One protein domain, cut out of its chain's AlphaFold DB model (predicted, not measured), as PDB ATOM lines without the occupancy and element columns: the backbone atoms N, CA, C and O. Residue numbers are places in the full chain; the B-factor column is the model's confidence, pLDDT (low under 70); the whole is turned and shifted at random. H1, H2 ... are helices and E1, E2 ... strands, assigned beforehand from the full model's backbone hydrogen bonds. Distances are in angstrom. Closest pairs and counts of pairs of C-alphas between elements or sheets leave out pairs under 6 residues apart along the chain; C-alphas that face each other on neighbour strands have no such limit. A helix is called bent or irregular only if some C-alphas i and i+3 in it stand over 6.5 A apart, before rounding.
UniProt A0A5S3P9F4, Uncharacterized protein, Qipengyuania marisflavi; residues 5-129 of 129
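This is residues 5 to 129 of the 129 residues of an uncharacterized protein of Qipengyuania marisflavi (UniProt A0A5S3P9F4). A single twisted sheet of nine strands curls round the helix H1, with E9, E1 and E2 making one part of the wrap and E8, E5, E4 and E3 the other, joined through the long, sharply bent E7. The short helix H2 is on the opposite face, towards the end of the domain where E9 begins. The printed part has 125 residues, with two named helices and nine named strands in the order E1 H1 E2 E3 E4 E5 E6 E7 E8 H2 E9, and its class is mostly strand. The sheet is branched at E7 and mixed, with parallel and antiparallel pairs. The whole is compact, with a radius of gyration of the C-alphas of 14.2 A, and spans 45 by 32 by 27 A.

E1, residues 5 to 12, begins at C-alpha 5 (-11.488, 40.504, -34.277) and is 21.6 A long. H1 is residues 18 to 27, 14.4 A, and E2 residues 30 to 38, 23.8 A, bending by 59 degrees at residue 34. E3 is residues 51 to 55, E4 residues 58 to 65, 22.2 A, E5 residues 69 to 76, 22.9 A, and E6 residues 79 to 82. E7, residues 85 to 100, is 27.5 A and bends by 110 degrees at residue 91, where C-alpha 91 is at (0.050, 36.351, -32.321). E8 is residues 103 to 111, 25.1 A, H2 residues 113 to 118, and E9 residues 122 to 128, 19.3 A, ending at C-alpha 128 (-11.134, 29.415, -23.263).

E1, H1 and E2 form a strand-helix-strand unit, two parallel neighbour strands with a helix between, and its crossover is right-handed. N 9 and O 32 are 2.9 A apart. E9 is parallel to E1 on its other side, with N 6 and O 123 at 2.8 A. E7 is antiparallel to E2, with N 35 and O 88 at 2.8 A. On the other side of E7, E6 lies beside residues 85 to 88, with N 82 and O 85 at 2.8 A, and E8 beside residues 91 to 100, with N 95 and O 107 at 2.8 A. E6 E7 E8 is a meander, each strand the antiparallel neighbour of the one before, and so is E3 E4 E5, with N 53 and O 60 at 2.9 A and N 61 and O 73 at 3.0 A. E5 is parallel to E8, with N 74 and O 106 at 2.9 A. H1 is on the sheet; its closest C-alphas to E5 are those of Ala 22 and Val 71, 7.3 A. H2 is on the opposite face, at a height over the sheet of 8.7 A. Every O i to N i+4 pair is within hydrogen-bond range in H2, and 5 of 6 in H1.

The C-alphas of Ser 45 and Pro 120, the two farthest apart, are 46.2 A apart. The printed part has no cut. The link from E2 to E3, 12 residues, is long; the other links are tight. Mean pLDDT of the printed part is 87.2, and residues 43 to 46 and 66 to 68 are under 70.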
ATOM      1  N   HIS A   5     -11.797  41.099 -35.568       86.81
ATOM      2  CA  HIS A   5     -11.488  40.504 -34.277       86.81
ATOM      3  C   HIS A   5     -10.399  39.457 -34.447       86.81
ATOM      4  O   HIS A   5     -10.313  38.825 -35.490       86.81
ATOM      5  N   ILE A   6      -9.558  39.322 -33.429       91.38
ATOM      6  CA  ILE A   6      -8.562  38.263 -33.324       91.38
ATOM      7  C   ILE A   6      -9.020  37.363 -32.194       91.38
ATOM      8  O   ILE A   6      -9.223  37.818 -31.066       91.38
ATOM      9  N   ARG A   7      -9.204  36.088 -32.510       93.88
ATOM     10  CA  ARG A   7      -9.568  35.075 -31.528       93.88
ATOM     11  C   ARG A   7      -8.299  34.641 -30.802       93.88
ATOM     12  O   ARG A   7      -7.345  34.195 -31.438       93.88
ATOM     13  N   LYS A   8      -8.278  34.843 -29.483       95.06
ATOM     14  CA  LYS A   8      -7.200  34.399 -28.602       95.06
ATOM     15  C   LYS A   8      -7.604  33.100 -27.929       95.06
ATOM     16  O   LYS A   8      -8.424  33.115 -27.016       95.06
ATOM     17  N   PHE A   9      -7.007  31.991 -28.332       96.69
ATOM     18  CA  PHE A   9      -7.222  30.711 -27.669       96.69
ATOM     19  C   PHE A   9      -6.327  30.588 -26.448       96.69
ATOM     20  O   PHE A   9      -5.116  30.739 -26.565       96.69
ATOM     21  N   THR A  10      -6.924  30.335 -25.287       97.06
ATOM     22  CA  THR A  10      -6.205  30.209 -24.015       97.06
ATOM     23  C   THR A  10      -6.581  28.912 -23.317       97.06
ATOM     24  O   THR A  10      -7.767  28.654 -23.100       97.06
ATOM     25  N   GLY A  11      -5.580  28.134 -22.911       95.12
ATOM     26  CA  GLY A  11      -5.771  26.896 -22.155       95.12
ATOM     27  C   GLY A  11      -5.024  25.716 -22.761       95.12
ATOM     28  O   GLY A  11      -3.994  25.884 -23.408       95.12
ATOM     29  N   GLU A  12      -5.534  24.517 -22.523       94.56
ATOM     30  CA  GLU A  12      -4.929  23.281 -23.007       94.56
ATOM     31  C   GLU A  12      -5.605  22.821 -24.303       94.56
ATOM     32  O   GLU A  12      -6.833  22.723 -24.386       94.56
ATOM     33  N   LEU A  13      -4.803  22.560 -25.334       94.00
ATOM     34  CA  LEU A  13      -5.282  21.950 -26.567       94.00
ATOM     35  C   LEU A  13      -5.341  20.434 -26.361       94.00
ATOM     36  O   LEU A  13      -4.346  19.822 -25.981       94.00
ATOM     37  N   THR A  14      -6.496  19.835 -26.626       91.81
ATOM     38  CA  THR A  14      -6.769  18.409 -26.412       91.81
ATOM     39  C   THR A  14      -7.415  17.798 -27.653       91.81
ATOM     40  O   THR A  14      -7.868  18.506 -28.556       91.81
ATOM     41  N   CYS A  15      -7.538  16.469 -27.689       89.12
ATOM     42  CA  CYS A  15      -8.291  15.789 -28.747       89.12
ATOM     43  C   CYS A  15      -9.756  16.256 -28.858       89.12
ATOM     44  O   CYS A  15     -10.328  16.192 -29.942       89.12
ATOM     45  N   GLU A  16     -10.376  16.703 -27.760       89.75
ATOM     46  CA  GLU A  16     -11.800  17.069 -27.727       89.75
ATOM     47  C   GLU A  16     -12.070  18.450 -28.329       89.75
ATOM     48  O   GLU A  16     -13.143  18.686 -28.887       89.75
ATOM     49  N   ASN A  17     -11.107  19.369 -28.219       92.88
ATOM     50  CA  ASN A  17     -11.267  20.747 -28.681       92.88
ATOM     51  C   ASN A  17     -10.490  21.066 -29.968       92.88
ATOM     52  O   ASN A  17     -10.737  22.124 -30.549       92.88
ATOM     53  N   PHE A  18      -9.630  20.156 -30.441       92.69
ATOM     54  CA  PHE A  18      -8.784  20.354 -31.618       92.69
ATOM     55  C   PHE A  18      -9.556  20.809 -32.863       92.69
ATOM     56  O   PHE A  18      -9.208  21.840 -33.425       92.69
ATOM     57  N   GLU A  19     -10.623  20.105 -33.258       90.88
ATOM     58  CA  GLU A  19     -11.397  20.447 -34.468       90.88
ATOM     59  C   GLU A  19     -11.972  21.857 -34.401       90.88
ATOM     60  O   GLU A  19     -11.804  22.657 -35.311       90.88
ATOM     61  N   ARG A  20     -12.568  22.208 -33.257       92.19
ATOM     62  CA  ARG A  20     -13.142  23.539 -33.039       92.19
ATOM     63  C   ARG A  20     -12.083  24.642 -33.134       92.19
ATOM     64  O   ARG A  20     -12.394  25.757 -33.545       92.19
ATOM     65  N   VAL A  21     -10.852  24.358 -32.708       94.56
ATOM     66  CA  VAL A  21      -9.724  25.292 -32.830       94.56
ATOM     67  C   VAL A  21      -9.224  25.351 -34.274       94.56
ATOM     68  O   VAL A  21      -8.966  26.444 -34.774       94.56
ATOM     69  N   ALA A  22      -9.134  24.205 -34.952       93.94
ATOM     70  CA  ALA A  22      -8.731  24.113 -36.347       93.94
ATOM     71  C   ALA A  22      -9.694  24.878 -37.263       93.94
ATOM     72  O   ALA A  22      -9.231  25.744 -37.998       93.94
ATOM     73  N   ASP A  23     -11.005  24.658 -37.154       92.81
ATOM     74  CA  ASP A  23     -12.026  25.348 -37.957       92.81
ATOM     75  C   ASP A  23     -11.834  26.867 -37.927       92.81
ATOM     76  O   ASP A  23     -11.783  27.536 -38.957       92.81
ATOM     77  N   VAL A  24     -11.630  27.413 -36.729       92.56
ATOM     78  CA  VAL A  24     -11.392  28.842 -36.546       92.56
ATOM     79  C   VAL A  24     -10.076  29.288 -37.177       92.56
ATOM     80  O   VAL A  24     -10.043  30.306 -37.861       92.56
ATOM     81  N   ILE A  25      -8.987  28.553 -36.945       94.94
ATOM     82  CA  ILE A  25      -7.677  28.902 -37.503       94.94
ATOM     83  C   ILE A  25      -7.720  28.910 -39.035       94.94
ATOM     84  O   ILE A  25      -7.097  29.766 -39.650       94.94
ATOM     85  N   PHE A  26      -8.450  27.987 -39.657       92.69
ATOM     86  CA  PHE A  26      -8.580  27.935 -41.112       92.69
ATOM     87  C   PHE A  26      -9.450  29.068 -41.680       92.69
ATOM     88  O   PHE A  26      -9.265  29.444 -42.839       92.69
ATOM     89  N   GLU A  27     -10.374  29.619 -40.892       91.00
ATOM     90  CA  GLU A  27     -11.250  30.725 -41.300       91.00
ATOM     91  C   GLU A  27     -10.666  32.124 -41.034       91.00
ATOM     92  O   GLU A  27     -11.131  33.100 -41.627       91.00
ATOM     93  N   ASP A  28      -9.668  32.247 -40.155       88.50
ATOM     94  CA  ASP A  28      -9.093  33.529 -39.738       88.50
ATOM     95  C   ASP A  28      -7.701  33.784 -40.334       88.50
ATOM     96  O   ASP A  28      -6.804  32.956 -40.266       88.50
ATOM     97  N   ASP A  29      -7.458  35.001 -40.827       89.56
ATOM     98  CA  ASP A  29      -6.129  35.401 -41.324       89.56
ATOM     99  C   ASP A  29      -5.083  35.584 -40.202       89.56
ATOM    100  O   ASP A  29      -3.875  35.507 -40.442       89.56
ATOM    101  N   ILE A  30      -5.534  35.950 -38.995       92.06
ATOM    102  CA  ILE A  30      -4.687  36.260 -37.835       92.06
ATOM    103  C   ILE A  30      -5.356  35.716 -36.574       92.06
ATOM    104  O   ILE A  30      -6.494  36.076 -36.266       92.06
ATOM    105  N   VAL A  31      -4.612  34.927 -35.804       94.69
ATOM    106  CA  VAL A  31      -5.057  34.328 -34.538       94.69
ATOM    107  C   VAL A  31      -4.063  34.631 -33.423       94.69
ATOM    108  O   VAL A  31      -2.897  34.928 -33.679       94.69
ATOM    109  N   ALA A  32      -4.511  34.563 -32.174       94.50
ATOM    110  CA  ALA A  32      -3.631  34.617 -31.014       94.50
ATOM    111  C   ALA A  32      -3.720  33.295 -30.250       94.50
ATOM    112  O   ALA A  32      -4.808  32.744 -30.074       94.50
ATOM    113  N   LEU A  33      -2.581  32.786 -29.799       95.25
ATOM    114  CA  LEU A  33      -2.485  31.522 -29.082       95.25
ATOM    115  C   LEU A  33      -1.816  31.755 -27.732       95.25
ATOM    116  O   LEU A  33      -0.869  32.522 -27.627       95.25
ATOM    117  N   ASP A  34      -2.336  31.084 -26.719       94.75
ATOM    118  CA  ASP A  34      -1.830  31.005 -25.353       94.75
ATOM    119  C   ASP A  34      -2.125  29.572 -24.882       94.75
ATOM    120  O   ASP A  34      -3.033  29.295 -24.092       94.75
ATOM    121  N   LEU A  35      -1.424  28.627 -25.505       94.31
ATOM    122  CA  LEU A  35      -1.762  27.211 -25.481       94.31
ATOM    123  C   LEU A  35      -0.723  26.383 -24.745       94.31
ATOM    124  O   LEU A  35       0.485  26.587 -24.883       94.31
ATOM    125  N   LEU A  36      -1.215  25.409 -23.990       94.12
ATOM    126  CA  LEU A  36      -0.452  24.253 -23.553       94.12
ATOM    127  C   LEU A  36      -0.835  23.059 -24.430       94.12
ATOM    128  O   LEU A  36      -2.015  22.819 -24.674       94.12
ATOM    129  N   ILE A  37       0.160  22.327 -24.912       92.19
ATOM    130  CA  ILE A  37      -0.019  21.111 -25.705       92.19
ATOM    131  C   ILE A  37       0.725  19.998 -24.973       92.19
ATOM    132  O   ILE A  37       1.947  19.882 -25.091       92.19
ATOM    133  N   ASP A  38       0.004  19.201 -24.189       89.56
ATOM    134  CA  ASP A  38       0.547  17.982 -23.595       89.56
ATOM    135  C   ASP A  38       0.431  16.837 -24.605       89.56
ATOM    136  O   ASP A  38      -0.666  16.434 -24.989       89.56
ATOM    137  N   ARG A  39       1.573  16.292 -25.040       79.31
ATOM    138  CA  ARG A  39       1.603  15.178 -26.001       79.31
ATOM    139  C   ARG A  39       0.840  13.954 -25.501       79.31
ATOM    140  O   ARG A  39       0.310  13.215 -26.325       79.31
ATOM    141  N   ALA A  40       0.773  13.739 -24.187       80.75
ATOM    142  CA  ALA A  40       0.032  12.627 -23.602       80.75
ATOM    143  C   ALA A  40      -1.481  12.736 -23.855       80.75
ATOM    144  O   ALA A  40      -2.168  11.722 -23.863       80.75
ATOM    145  N   LEU A  41      -2.006  13.936 -24.124       80.75
ATOM    146  CA  LEU A  41      -3.413  14.136 -24.483       80.75
ATOM    147  C   LEU A  41      -3.707  13.847 -25.961       80.75
ATOM    148  O   LEU A  41      -4.870  13.858 -26.364       80.75
ATOM    149  N   PHE A  42      -2.670  13.566 -26.753       77.81
ATOM    150  CA  PHE A  42      -2.724  13.237 -28.177       77.81
ATOM    151  C   PHE A  42      -2.193  11.815 -28.429       77.81
ATOM    152  O   PHE A  42      -1.322  11.612 -29.275       77.81
ATOM    153  N   GLU A  43      -2.668  10.824 -27.660       67.38
ATOM    154  CA  GLU A  43      -2.233   9.426 -27.803       67.38
ATOM    155  C   GLU A  43      -2.437   8.904 -29.241       67.38
ATOM    156  O   GLU A  43      -3.563   8.714 -29.704       67.38
ATOM    157  N   GLU A  44      -1.320   8.611 -29.917       60.84
ATOM    158  CA  GLU A  44      -1.197   8.207 -31.333       60.84
ATOM    159  C   GLU A  44      -1.796   6.819 -31.674       60.84
ATOM    160  O   GLU A  44      -1.555   6.280 -32.752       60.84
ATOM    161  N   SER A  45      -2.562   6.194 -30.776       57.91
ATOM    162  CA  SER A  45      -2.928   4.773 -30.892       57.91
ATOM    163  C   SER A  45      -4.273   4.493 -31.574       57.91
ATOM    164  O   SER A  45      -4.591   3.329 -31.826       57.91
ATOM    165  N   VAL A  46      -5.065   5.522 -31.895       64.81
ATOM    166  CA  VAL A  46      -6.408   5.362 -32.477       64.81
ATOM    167  C   VAL A  46      -6.519   6.137 -33.787       64.81
ATOM    168  O   VAL A  46      -6.334   7.354 -33.814       64.81
ATOM    169  N   GLU A  47      -6.861   5.431 -34.867       71.31
ATOM    170  CA  GLU A  47      -7.099   6.028 -36.185       71.31
ATOM    171  C   GLU A  47      -8.121   7.171 -36.096       71.31
ATOM    172  O   GLU A  47      -9.157   7.061 -35.435       71.31
ATOM    173  N   GLY A  48      -7.815   8.289 -36.755       72.75
ATOM    174  CA  GLY A  48      -8.684   9.455 -36.770       72.75
ATOM    175  C   GLY A  48      -8.659  10.301 -35.500       72.75
ATOM    176  O   GLY A  48      -9.447  11.241 -35.430       72.75
ATOM    177  N   ARG A  49      -7.787  10.033 -34.518       80.75
ATOM    178  CA  ARG A  49      -7.518  10.994 -33.439       80.75
ATOM    179  C   ARG A  49      -6.459  12.021 -33.847       80.75
ATOM    180  O   ARG A  49      -5.569  11.695 -34.633       80.75
ATOM    181  N   PRO A  50      -6.544  13.257 -33.328       83.94
ATOM    182  CA  PRO A  50      -5.464  14.218 -33.468       83.94
ATOM    183  C   PRO A  50      -4.167  13.710 -32.819       83.94
ATOM    184  O   PRO A  50      -4.197  13.086 -31.761       83.94
ATOM    185  N   SER A  51      -3.034  14.033 -33.430       86.94
ATOM    186  CA  SER A  51      -1.676  13.764 -32.963       86.94
ATOM    187  C   SER A  51      -0.894  15.072 -32.857       86.94
ATOM    188  O   SER A  51      -1.063  15.957 -33.699       86.94
ATOM    189  N   ALA A  52       0.006  15.178 -31.877       88.44
ATOM    190  CA  ALA A  52       0.907  16.318 -31.724       88.44
ATOM    191  C   ALA A  52       2.375  15.864 -31.761       88.44
ATOM    192  O   ALA A  52       2.834  15.083 -30.919       88.44
ATOM    193  N   SER A  53       3.132  16.394 -32.718       86.94
ATOM    194  CA  SER A  53       4.557  16.113 -32.892       86.94
ATOM    195  C   SER A  53       5.376  17.400 -32.942       86.94
ATOM    196  O   SER A  53       4.864  18.480 -33.226       86.94
ATOM    197  N   CYS A  54       6.666  17.291 -32.635       87.19
ATOM    198  CA  CYS A  54       7.602  18.407 -32.669       87.19
ATOM    199  C   CYS A  54       8.841  17.978 -33.445       87.19
ATOM    200  O   CYS A  54       9.495  17.002 -33.070       87.19
ATOM    201  N   TYR A  55       9.174  18.712 -34.498       85.00
ATOM    202  CA  TYR A  55      10.372  18.492 -35.302       85.00
ATOM    203  C   TYR A  55      10.775  19.796 -35.982       85.00
ATOM    204  O   TYR A  55       9.917  20.623 -36.244       85.00
ATOM    205  N   ASP A  56      12.070  19.987 -36.245       85.00
ATOM    206  CA  ASP A  56      12.593  21.118 -37.031       85.00
ATOM    207  C   ASP A  56      12.034  22.503 -36.629       85.00
ATOM    208  O   ASP A  56      11.529  23.253 -37.457       85.00
ATOM    209  N   ASN A  57      12.063  22.814 -35.326       84.38
ATOM    210  CA  ASN A  57      11.550  24.072 -34.755       84.38
ATOM    211  C   ASN A  57      10.084  24.392 -35.097       84.38
ATOM    212  O   ASN A  57       9.667  25.554 -35.105       84.38
ATOM    213  N   LYS A  58       9.264  23.355 -35.274       89.56
ATOM    214  CA  LYS A  58       7.812  23.487 -35.357       89.56
ATOM    215  C   LYS A  58       7.075  22.436 -34.538       89.56
ATOM    216  O   LYS A  58       7.543  21.310 -34.353       89.56
ATOM    217  N   ILE A  59       5.882  22.815 -34.094       91.62
ATOM    218  CA  ILE A  59       4.876  21.890 -33.572       91.62
ATOM    219  C   ILE A  59       3.881  21.614 -34.685       91.62
ATOM    220  O   ILE A  59       3.357  22.542 -35.297       91.62
ATOM    221  N   VAL A  60       3.606  20.342 -34.926       91.56
ATOM    222  CA  VAL A  60       2.603  19.900 -35.887       91.56
ATOM    223  C   VAL A  60       1.496  19.209 -35.119       91.56
ATOM    224  O   VAL A  60       1.736  18.187 -34.471       91.56
ATOM    225  N   VAL A  61       0.297  19.787 -35.175       92.12
ATOM    226  CA  VAL A  61      -0.918  19.177 -34.633       92.12
ATOM    227  C   VAL A  61      -1.804  18.799 -35.806       92.12
ATOM    228  O   VAL A  61      -2.197  19.658 -36.594       92.12
ATOM    229  N   SER A  62      -2.083  17.512 -35.950       90.12
ATOM    230  CA  SER A  62      -2.735  16.976 -37.140       90.12
ATOM    231  C   SER A  62      -3.756  15.919 -36.789       90.12
ATOM    232  O   SER A  62      -3.513  15.096 -35.916       90.12
ATOM    233  N   ARG A  63      -4.846  15.856 -37.540       88.38
ATOM    234  CA  ARG A  63      -5.741  14.702 -37.566       88.38
ATOM    235  C   ARG A  63      -5.922  14.283 -39.012       88.38
ATOM    236  O   ARG A  63      -6.275  15.109 -39.845       88.38
ATOM    237  N   SER A  64      -5.726  13.004 -39.297       81.50
ATOM    238  CA  SER A  64      -6.009  12.423 -40.608       81.50
ATOM    239  C   SER A  64      -6.836  11.158 -40.437       81.50
ATOM    240  O   SER A  64      -6.580  10.348 -39.545       81.50
ATOM    241  N   THR A  65      -7.844  11.006 -41.290       70.75
ATOM    242  CA  THR A  65      -8.557   9.745 -41.492       70.75
ATOM    243  C   THR A  65      -8.285   9.273 -42.917       70.75
ATOM    244  O   THR A  65      -8.257  10.085 -43.844       70.75
ATOM    245  N   LEU A  66      -8.102   7.965 -43.116       66.06
ATOM    246  CA  LEU A  66      -7.855   7.404 -44.450       66.06
ATOM    247  C   LEU A  66      -9.036   7.614 -45.421       66.06
ATOM    248  O   LEU A  66      -8.849   7.486 -46.630       66.06
ATOM    249  N   MET A  67     -10.238   7.918 -44.909       66.56
ATOM    250  CA  MET A  67     -11.474   8.017 -45.698       66.56
ATOM    251  C   MET A  67     -11.970   9.455 -45.918       66.56
ATOM    252  O   MET A  67     -12.415   9.751 -47.026       66.56
ATOM    253  N   ASP A  68     -11.852  10.351 -44.929       67.31
ATOM    254  CA  ASP A  68     -12.503  11.676 -44.958       67.31
ATOM    255  C   ASP A  68     -11.511  12.849 -45.062       67.31
ATOM    256  O   ASP A  68     -11.896  14.014 -44.971       67.31
ATOM    257  N   GLY A  69     -10.223  12.557 -45.269       76.56
ATOM    258  CA  GLY A  69      -9.178  13.575 -45.260       76.56
ATOM    259  C   GLY A  69      -8.792  13.993 -43.841       76.56
ATOM    260  O   GLY A  69      -8.925  13.219 -42.885       76.56
ATOM    261  N   GLY A  70      -8.240  15.195 -43.693       88.06
ATOM    262  CA  GLY A  70      -7.722  15.661 -42.410       88.06
ATOM    263  C   GLY A  70      -7.374  17.140 -42.355       88.06
ATOM    264  O   GLY A  70      -7.478  17.856 -43.353       88.06
ATOM    265  N   VAL A  71      -6.912  17.577 -41.188       91.62
ATOM    266  CA  VAL A  71      -6.399  18.930 -40.956       91.62
ATOM    267  C   VAL A  71      -5.034  18.870 -40.276       91.62
ATOM    268  O   VAL A  71      -4.788  18.017 -39.425       91.62
ATOM    269  N   GLU A  72      -4.147  19.783 -40.652       93.06
ATOM    270  CA  GLU A  72      -2.814  19.935 -40.076       93.06
ATOM    271  C   GLU A  72      -2.517  21.412 -39.793       93.06
ATOM    272  O   GLU A  72      -2.621  22.273 -40.672       93.06
ATOM    273  N   ILE A  73      -2.106  21.692 -38.557       94.50
ATOM    274  CA  ILE A  73      -1.673  23.006 -38.087       94.50
ATOM    275  C   ILE A  73      -0.181  22.925 -37.774       94.50
ATOM    276  O   ILE A  73       0.237  22.223 -36.852       94.50
ATOM    277  N   ASN A  74       0.615  23.677 -38.528       94.69
ATOM    278  CA  ASN A  74       2.053  23.811 -38.324       94.69
ATOM    279  C   ASN A  74       2.355  25.121 -37.586       94.69
ATOM    280  O   ASN A  74       2.184  26.196 -38.152       94.69
ATOM    281  N   ILE A  75       2.823  25.053 -36.344       94.75
ATOM    282  CA  ILE A  75       3.189  26.210 -35.519       94.75
ATOM    283  C   ILE A  75       4.704  26.386 -35.567       94.75
ATOM    284  O   ILE A  75       5.432  25.590 -34.975       94.75
ATOM    285  N   ASN A  76       5.174  27.418 -36.268       90.88
ATOM    286  CA  ASN A  76       6.603  27.637 -36.502       90.88
ATOM    287  C   ASN A  76       7.199  28.612 -35.477       90.88
ATOM    288  O   ASN A  76       6.574  29.624 -35.160       90.88
ATOM    289  N   ASP A  77       8.411  28.323 -34.999       82.62
ATOM    290  CA  ASP A  77       9.315  29.275 -34.328       82.62
ATOM    291  C   ASP A  77       8.752  30.058 -33.116       82.62
ATOM    292  O   ASP A  77       9.266  31.120 -32.764       82.62
ATOM    293  N   ALA A  78       7.722  29.548 -32.433       84.56
ATOM    294  CA  ALA A  78       7.160  30.185 -31.233       84.56
ATOM    295  C   ALA A  78       6.601  29.168 -30.234       84.56
ATOM    296  O   ALA A  78       5.415  29.168 -29.895       84.56
ATOM    297  N   TYR A  79       7.475  28.288 -29.751       87.88
ATOM    298  CA  TYR A  79       7.136  27.396 -28.652       87.88
ATOM    299  C   TYR A  79       8.299  27.157 -27.693       87.88
ATOM    300  O   TYR A  79       9.473  27.288 -28.037       87.88
ATOM    301  N   SER A  80       7.953  26.768 -26.469       87.44
ATOM    302  CA  SER A  80       8.884  26.333 -25.432       87.44
ATOM    303  C   SER A  80       8.512  24.921 -24.988       87.44
ATOM    304  O   SER A  80       7.378  24.673 -24.584       87.44
ATOM    305  N   ALA A  81       9.456  23.985 -25.077       83.75
ATOM    306  CA  ALA A  81       9.271  22.629 -24.570       83.75
ATOM    307  C   ALA A  81       9.536  22.586 -23.056       83.75
ATOM    308  O   ALA A  81      10.606  22.995 -22.603       83.75
ATOM    309  N   GLN A  82       8.580  22.075 -22.279       80.56
ATOM    310  CA  GLN A  82       8.661  21.983 -20.819       80.56
ATOM    311  C   GLN A  82       8.095  20.640 -20.342       80.56
ATOM    312  O   GLN A  82       6.897  20.399 -20.434       80.56
ATOM    313  N   TRP A  83       8.954  19.748 -19.834       81.38
ATOM    314  CA  TRP A  83       8.558  18.483 -19.182       81.38
ATOM    315  C   TRP A  83       7.515  17.634 -19.942       81.38
ATOM    316  O   TRP A  83       6.590  17.106 -19.340       81.38
ATOM    317  N   GLY A  84       7.658  17.492 -21.264       78.81
ATOM    318  CA  GLY A  84       6.727  16.712 -22.100       78.81
ATOM    319  C   GLY A  84       5.539  17.507 -22.654       78.81
ATOM    320  O   GLY A  84       4.824  17.007 -23.519       78.81
ATOM    321  N   THR A  85       5.397  18.763 -22.239       88.06
ATOM    322  CA  THR A  85       4.430  19.720 -22.784       88.06
ATOM    323  C   THR A  85       5.110  20.727 -23.705       88.06
ATOM    324  O   THR A  85       6.313  20.994 -23.593       88.06
ATOM    325  N   TYR A  86       4.330  21.318 -24.601       91.12
ATOM    326  CA  TYR A  86       4.741  22.476 -25.377       91.12
ATOM    327  C   TYR A  86       3.879  23.680 -25.035       91.12
ATOM    328  O   TYR A  86       2.651  23.618 -25.070       91.12
ATOM    329  N   ARG A  87       4.536  24.797 -24.739       93.12
ATOM    330  CA  ARG A  87       3.901  26.089 -24.521       93.12
ATOM    331  C   ARG A  87       4.010  26.918 -25.792       93.12
ATOM    332  O   ARG A  87       5.127  27.200 -26.219       93.12
ATOM    333  N   VAL A  88       2.877  27.315 -26.358       93.69
ATOM    334  CA  VAL A  88       2.778  28.216 -27.517       93.69
ATOM    335  C   VAL A  88       2.139  29.513 -27.049       93.69
ATOM    336  O   VAL A  88       1.066  29.485 -26.453       93.69
ATOM    337  N   ASP A  89       2.791  30.641 -27.304       92.50
ATOM    338  CA  ASP A  89       2.293  31.956 -26.903       92.50
ATOM    339  C   ASP A  89       2.646  32.995 -27.969       92.50
ATOM    340  O   ASP A  89       3.782  33.027 -28.448       92.50
ATOM    341  N   GLY A  90       1.669  33.810 -28.358       92.62
ATOM    342  CA  GLY A  90       1.866  34.931 -29.270       92.62
ATOM    343  C   GLY A  90       0.719  35.159 -30.252       92.62
ATOM    344  O   GLY A  90      -0.362  34.568 -30.165       92.62
ATOM    345  N   ILE A  91       0.965  36.045 -31.216       93.88
ATOM    346  CA  ILE A  91       0.050  36.351 -32.321       93.88
ATOM    347  C   ILE A  91       0.636  35.805 -33.618       93.88
ATOM    348  O   ILE A  91       1.825  35.964 -33.890       93.88
ATOM    349  N   PHE A  92      -0.205  35.180 -34.433       94.75
ATOM    350  CA  PHE A  92       0.201  34.431 -35.610       94.75
ATOM    351  C   PHE A  92      -0.592  34.859 -36.837       94.75
ATOM    352  O   PHE A  92      -1.810  35.029 -36.774       94.75
ATOM    353  N   THR A  93       0.094  34.968 -37.970       94.12
ATOM    354  CA  THR A  93      -0.548  35.042 -39.283       94.12
ATOM    355  C   THR A  93      -0.746  33.627 -39.807       94.12
ATOM    356  O   THR A  93       0.204  32.838 -39.824       94.12
ATOM    357  N   VAL A  94      -1.951  33.331 -40.285       94.88
ATOM    358  CA  VAL A  94      -2.278  32.052 -40.916       94.88
ATOM    359  C   VAL A  94      -1.815  32.077 -42.373       94.88
ATOM    360  O   VAL A  94      -2.093  33.011 -43.130       94.88
ATOM    361  N   LYS A  95      -1.049  31.062 -42.773       94.88
ATOM    362  CA  LYS A  95      -0.574  30.852 -44.142       94.88
ATOM    363  C   LYS A  95      -1.141  29.546 -44.689       94.88
ATOM    364  O   LYS A  95      -0.983  28.516 -44.037       94.88
ATOM    365  N   PRO A  96      -1.748  29.544 -45.887       90.88
ATOM    366  CA  PRO A  96      -2.217  28.309 -46.498       90.88
ATOM    367  C   PRO A  96      -1.022  27.403 -46.828       90.88
ATOM    368  O   PRO A  96      -0.093  27.820 -47.519       90.88
ATOM    369  N   GLY A  97      -1.048  26.169 -46.323       84.75
ATOM    370  CA  GLY A  97      -0.048  25.126 -46.578       84.75
ATOM    371  C   GLY A  97      -0.407  24.199 -47.744       84.75
ATOM    372  O   GLY A  97       0.431  23.420 -48.189       84.75
ATOM    373  N   GLY A  98      -1.632  24.300 -48.271       86.75
ATOM    374  CA  GLY A  98      -2.135  23.464 -49.362       86.75
ATOM    375  C   GLY A  98      -2.841  22.201 -48.867       86.75
ATOM    376  O   GLY A  98      -3.286  22.136 -47.722       86.75
ATOM    377  N   MET A  99      -2.971  21.213 -49.753       88.00
ATOM    378  CA  MET A  99      -3.604  19.929 -49.451       88.00
ATOM    379  C   MET A  99      -2.707  18.782 -49.917       88.00
ATOM    380  O   MET A  99      -2.278  18.772 -51.073       88.00
ATOM    381  N   PHE A 100      -2.456  17.799 -49.054       82.00
ATOM    382  CA  PHE A 100      -1.749  16.570 -49.416       82.00
ATOM    383  C   PHE A 100      -2.537  15.354 -48.939       82.00
ATOM    384  O   PHE A 100      -2.967  15.305 -47.798       82.00
ATOM    385  N   GLN A 101      -2.765  14.374 -49.819       81.81
ATOM    386  CA  GLN A 101      -3.471  13.128 -49.469       81.81
ATOM    387  C   GLN A 101      -4.816  13.345 -48.729       81.81
ATOM    388  O   GLN A 101      -5.185  12.565 -47.860       81.81
ATOM    389  N   GLY A 102      -5.545  14.420 -49.057       83.69
ATOM    390  CA  GLY A 102      -6.807  14.783 -48.394       83.69
ATOM    391  C   GLY A 102      -6.654  15.546 -47.070       83.69
ATOM    392  O   GLY A 102      -7.658  15.932 -46.483       83.69
ATOM    393  N   VAL A 103      -5.432  15.810 -46.609       87.31
ATOM    394  CA  VAL A 103      -5.142  16.623 -45.421       87.31
ATOM    395  C   VAL A 103      -4.950  18.081 -45.830       87.31
ATOM    396  O   VAL A 103      -4.047  18.405 -46.603       87.31
ATOM    397  N   SER A 104      -5.810  18.962 -45.322       91.81
ATOM    398  CA  SER A 104      -5.707  20.414 -45.486       91.81
ATOM    399  C   SER A 104      -4.739  20.985 -44.460       91.81
ATOM    400  O   SER A 104      -4.794  20.627 -43.289       91.81
ATOM    401  N   CYS A 105      -3.852  21.877 -44.891       93.12
ATOM    402  CA  CYS A 105      -2.732  22.316 -44.065       93.12
ATOM    403  C   CYS A 105      -2.673  23.834 -43.955       93.12
ATOM    404  O   CYS A 105      -2.838  24.547 -44.950       93.12
ATOM    405  N   VAL A 106      -2.339  24.321 -42.764       95.44
ATOM    406  CA  VAL A 106      -2.006  25.725 -42.506       95.44
ATOM    407  C   VAL A 106      -0.715  25.839 -41.708       95.44
ATOM    408  O   VAL A 106      -0.382  24.987 -40.884       95.44
ATOM    409  N   GLY A 107       0.025  26.908 -41.972       94.94
ATOM    410  CA  GLY A 107       1.179  27.333 -41.195       94.94
ATOM    411  C   GLY A 107       0.848  28.575 -40.381       94.94
ATOM    412  O   GLY A 107       0.294  29.536 -40.907       94.94
ATOM    413  N   LEU A 108       1.226  28.575 -39.113       95.69
ATOM    414  CA  LEU A 108       1.184  29.732 -38.236       95.69
ATOM    415  C   LEU A 108       2.581  30.334 -38.173       95.69
ATOM    416  O   LEU A 108       3.547  29.656 -37.813       95.69
ATOM    417  N   ILE A 109       2.682  31.602 -38.562       94.12
ATOM    418  CA  ILE A 109       3.935  32.360 -38.531       94.12
ATOM    419  C   ILE A 109       3.811  33.458 -37.474       94.12
ATOM    420  O   ILE A 109       2.867  34.256 -37.559       94.12
ATOM    421  N   PRO A 110       4.746  33.536 -36.509       92.94
ATOM    422  CA  PRO A 110       4.751  34.587 -35.501       92.94
ATOM    423  C   PRO A 110       4.693  35.975 -36.142       92.94
ATOM    424  O   PRO A 110       5.350  36.257 -37.144       92.94
ATOM    425  N   THR A 111       3.860  36.838 -35.580       91.62
ATOM    426  CA  THR A 111       3.630  38.210 -36.035       91.62
ATOM    427  C   THR A 111       3.945  39.175 -34.902       91.62
ATOM    428  O   THR A 111       3.712  38.870 -33.734       91.62
ATOM    429  N   ASP A 112       4.463  40.354 -35.243       86.75
ATOM    430  CA  ASP A 112       4.759  41.401 -34.266       86.75
ATOM    431  C   ASP A 112       3.478  41.864 -33.547       86.75
ATOM    432  O   ASP A 112       2.598  42.509 -34.127       86.75
ATOM    433  N   GLU A 113       3.382  41.546 -32.255       79.62
ATOM    434  CA  GLU A 113       2.214  41.863 -31.438       79.62
ATOM    435  C   GLU A 113       1.957  43.364 -31.290       79.62
ATOM    436  O   GLU A 113       0.802  43.777 -31.121       79.62
ATOM    437  N   ALA A 114       3.013  44.182 -31.325       74.00
ATOM    438  CA  ALA A 114       2.877  45.624 -31.186       74.00
ATOM    439  C   ALA A 114       2.099  46.194 -32.376       74.00
ATOM    440  O   ALA A 114       1.195  47.009 -32.188       74.00
ATOM    441  N   GLN A 115       2.372  45.708 -33.589       74.19
ATOM    442  CA  GLN A 115       1.678  46.149 -34.802       74.19
ATOM    443  C   GLN A 115       0.189  45.794 -34.773       74.19
ATOM    444  O   GLN A 115      -0.650  46.596 -35.180       74.19
ATOM    445  N   VAL A 116      -0.150  44.623 -34.233       77.50
ATOM    446  CA  VAL A 116      -1.540  44.176 -34.111       77.50
ATOM    447  C   VAL A 116      -2.326  45.026 -33.111       77.50
ATOM    448  O   VAL A 116      -3.431  45.473 -33.417       77.50
ATOM    449  N   LYS A 117      -1.752  45.288 -31.929       76.94
ATOM    450  CA  LYS A 117      -2.408  46.058 -30.856       76.94
ATOM    451  C   LYS A 117      -2.572  47.546 -31.197       76.94
ATOM    452  O   LYS A 117      -3.454  48.196 -30.641       76.94
ATOM    453  N   LEU A 118      -1.749  48.087 -32.099       74.75
ATOM    454  CA  LEU A 118      -1.820  49.486 -32.535       74.75
ATOM    455  C   LEU A 118      -2.990  49.781 -33.486       74.75
ATOM    456  O   LEU A 118      -3.359  50.947 -33.627       74.75
ATOM    457  N   ASN A 119      -3.586  48.772 -34.132       81.81
ATOM    458  CA  ASN A 119      -4.734  48.987 -35.010       81.81
ATOM    459  C   ASN A 119      -6.026  49.161 -34.176       81.81
ATOM    460  O   ASN A 119      -6.507  48.187 -33.593       81.81
ATOM    461  N   PRO A 120      -6.643  50.360 -34.146       79.62
ATOM    462  CA  PRO A 120      -7.805  50.637 -33.295       79.62
ATOM    463  C   PRO A 120      -9.078  49.885 -33.719       79.62
ATOM    464  O   PRO A 120     -10.049  49.830 -32.958       79.62
ATOM    465  N   GLU A 121      -9.104  49.317 -34.926       82.94
ATOM    466  CA  GLU A 121     -10.228  48.521 -35.426       82.94
ATOM    467  C   GLU A 121     -10.162  47.052 -34.993       82.94
ATOM    468  O   GLU A 121     -11.155  46.331 -35.145       82.94
ATOM    469  N   VAL A 122      -9.022  46.617 -34.444       85.00
ATOM    470  CA  VAL A 122      -8.779  45.239 -34.013       85.00
ATOM    471  C   VAL A 122      -9.191  45.055 -32.556       85.00
ATOM    472  O   VAL A 122      -8.786  45.802 -31.667       85.00
ATOM    473  N   ARG A 123      -9.999  44.026 -32.292       88.75
ATOM    474  CA  ARG A 123     -10.347  43.591 -30.931       88.75
ATOM    475  C   ARG A 123      -9.883  42.168 -30.686       88.75
ATOM    476  O   ARG A 123     -10.165  41.294 -31.496       88.75
ATOM    477  N   ILE A 124      -9.238  41.927 -29.551       90.00
ATOM    478  CA  ILE A 124      -8.903  40.570 -29.115       90.00
ATOM    479  C   ILE A 124     -10.098  40.003 -28.343       90.00
ATOM    480  O   ILE A 124     -10.638  40.673 -27.462       90.00
ATOM    481  N   ILE A 125     -10.530  38.800 -28.715       92.94
ATOM    482  CA  ILE A 125     -11.605  38.060 -28.052       92.94
ATOM    483  C   ILE A 125     -11.001  36.792 -27.463       92.94
ATOM    484  O   ILE A 125     -10.545  35.929 -28.210       92.94
ATOM    485  N   ASP A 126     -11.023  36.676 -26.139       93.69
ATOM    486  CA  ASP A 126     -10.536  35.489 -25.444       93.69
ATOM    487  C   ASP A 126     -11.518  34.316 -25.588       93.69
ATOM    488  O   ASP A 126     -12.704  34.427 -25.271       93.69
ATOM    489  N   ILE A 127     -11.000  33.173 -26.029       94.75
ATOM    490  CA  ILE A 127     -11.687  31.888 -26.128       94.75
ATOM    491  C   ILE A 127     -10.964  30.912 -25.203       94.75
ATOM    492  O   ILE A 127      -9.799  30.581 -25.420       94.75
ATOM    493  N   ARG A 128     -11.660  30.448 -24.162       95.38
ATOM    494  CA  ARG A 128     -11.134  29.415 -23.263       95.38
ATOM    495  C   ARG A 128     -11.394  28.030 -23.844       95.38
ATOM    496  O   ARG A 128     -12.514  27.760 -24.287       95.38
ATOM    497  N   LEU A 129     -10.344  27.216 -23.860       91.75
ATOM    498  CA  LEU A 129     -10.360  25.857 -24.390       91.75
ATOM    499  C   LEU A 129     -10.938  24.832 -23.422       91.75
ATOM    500  O   LEU A 129     -10.777  25.022 -22.196       91.75
TER     501      LEU A 129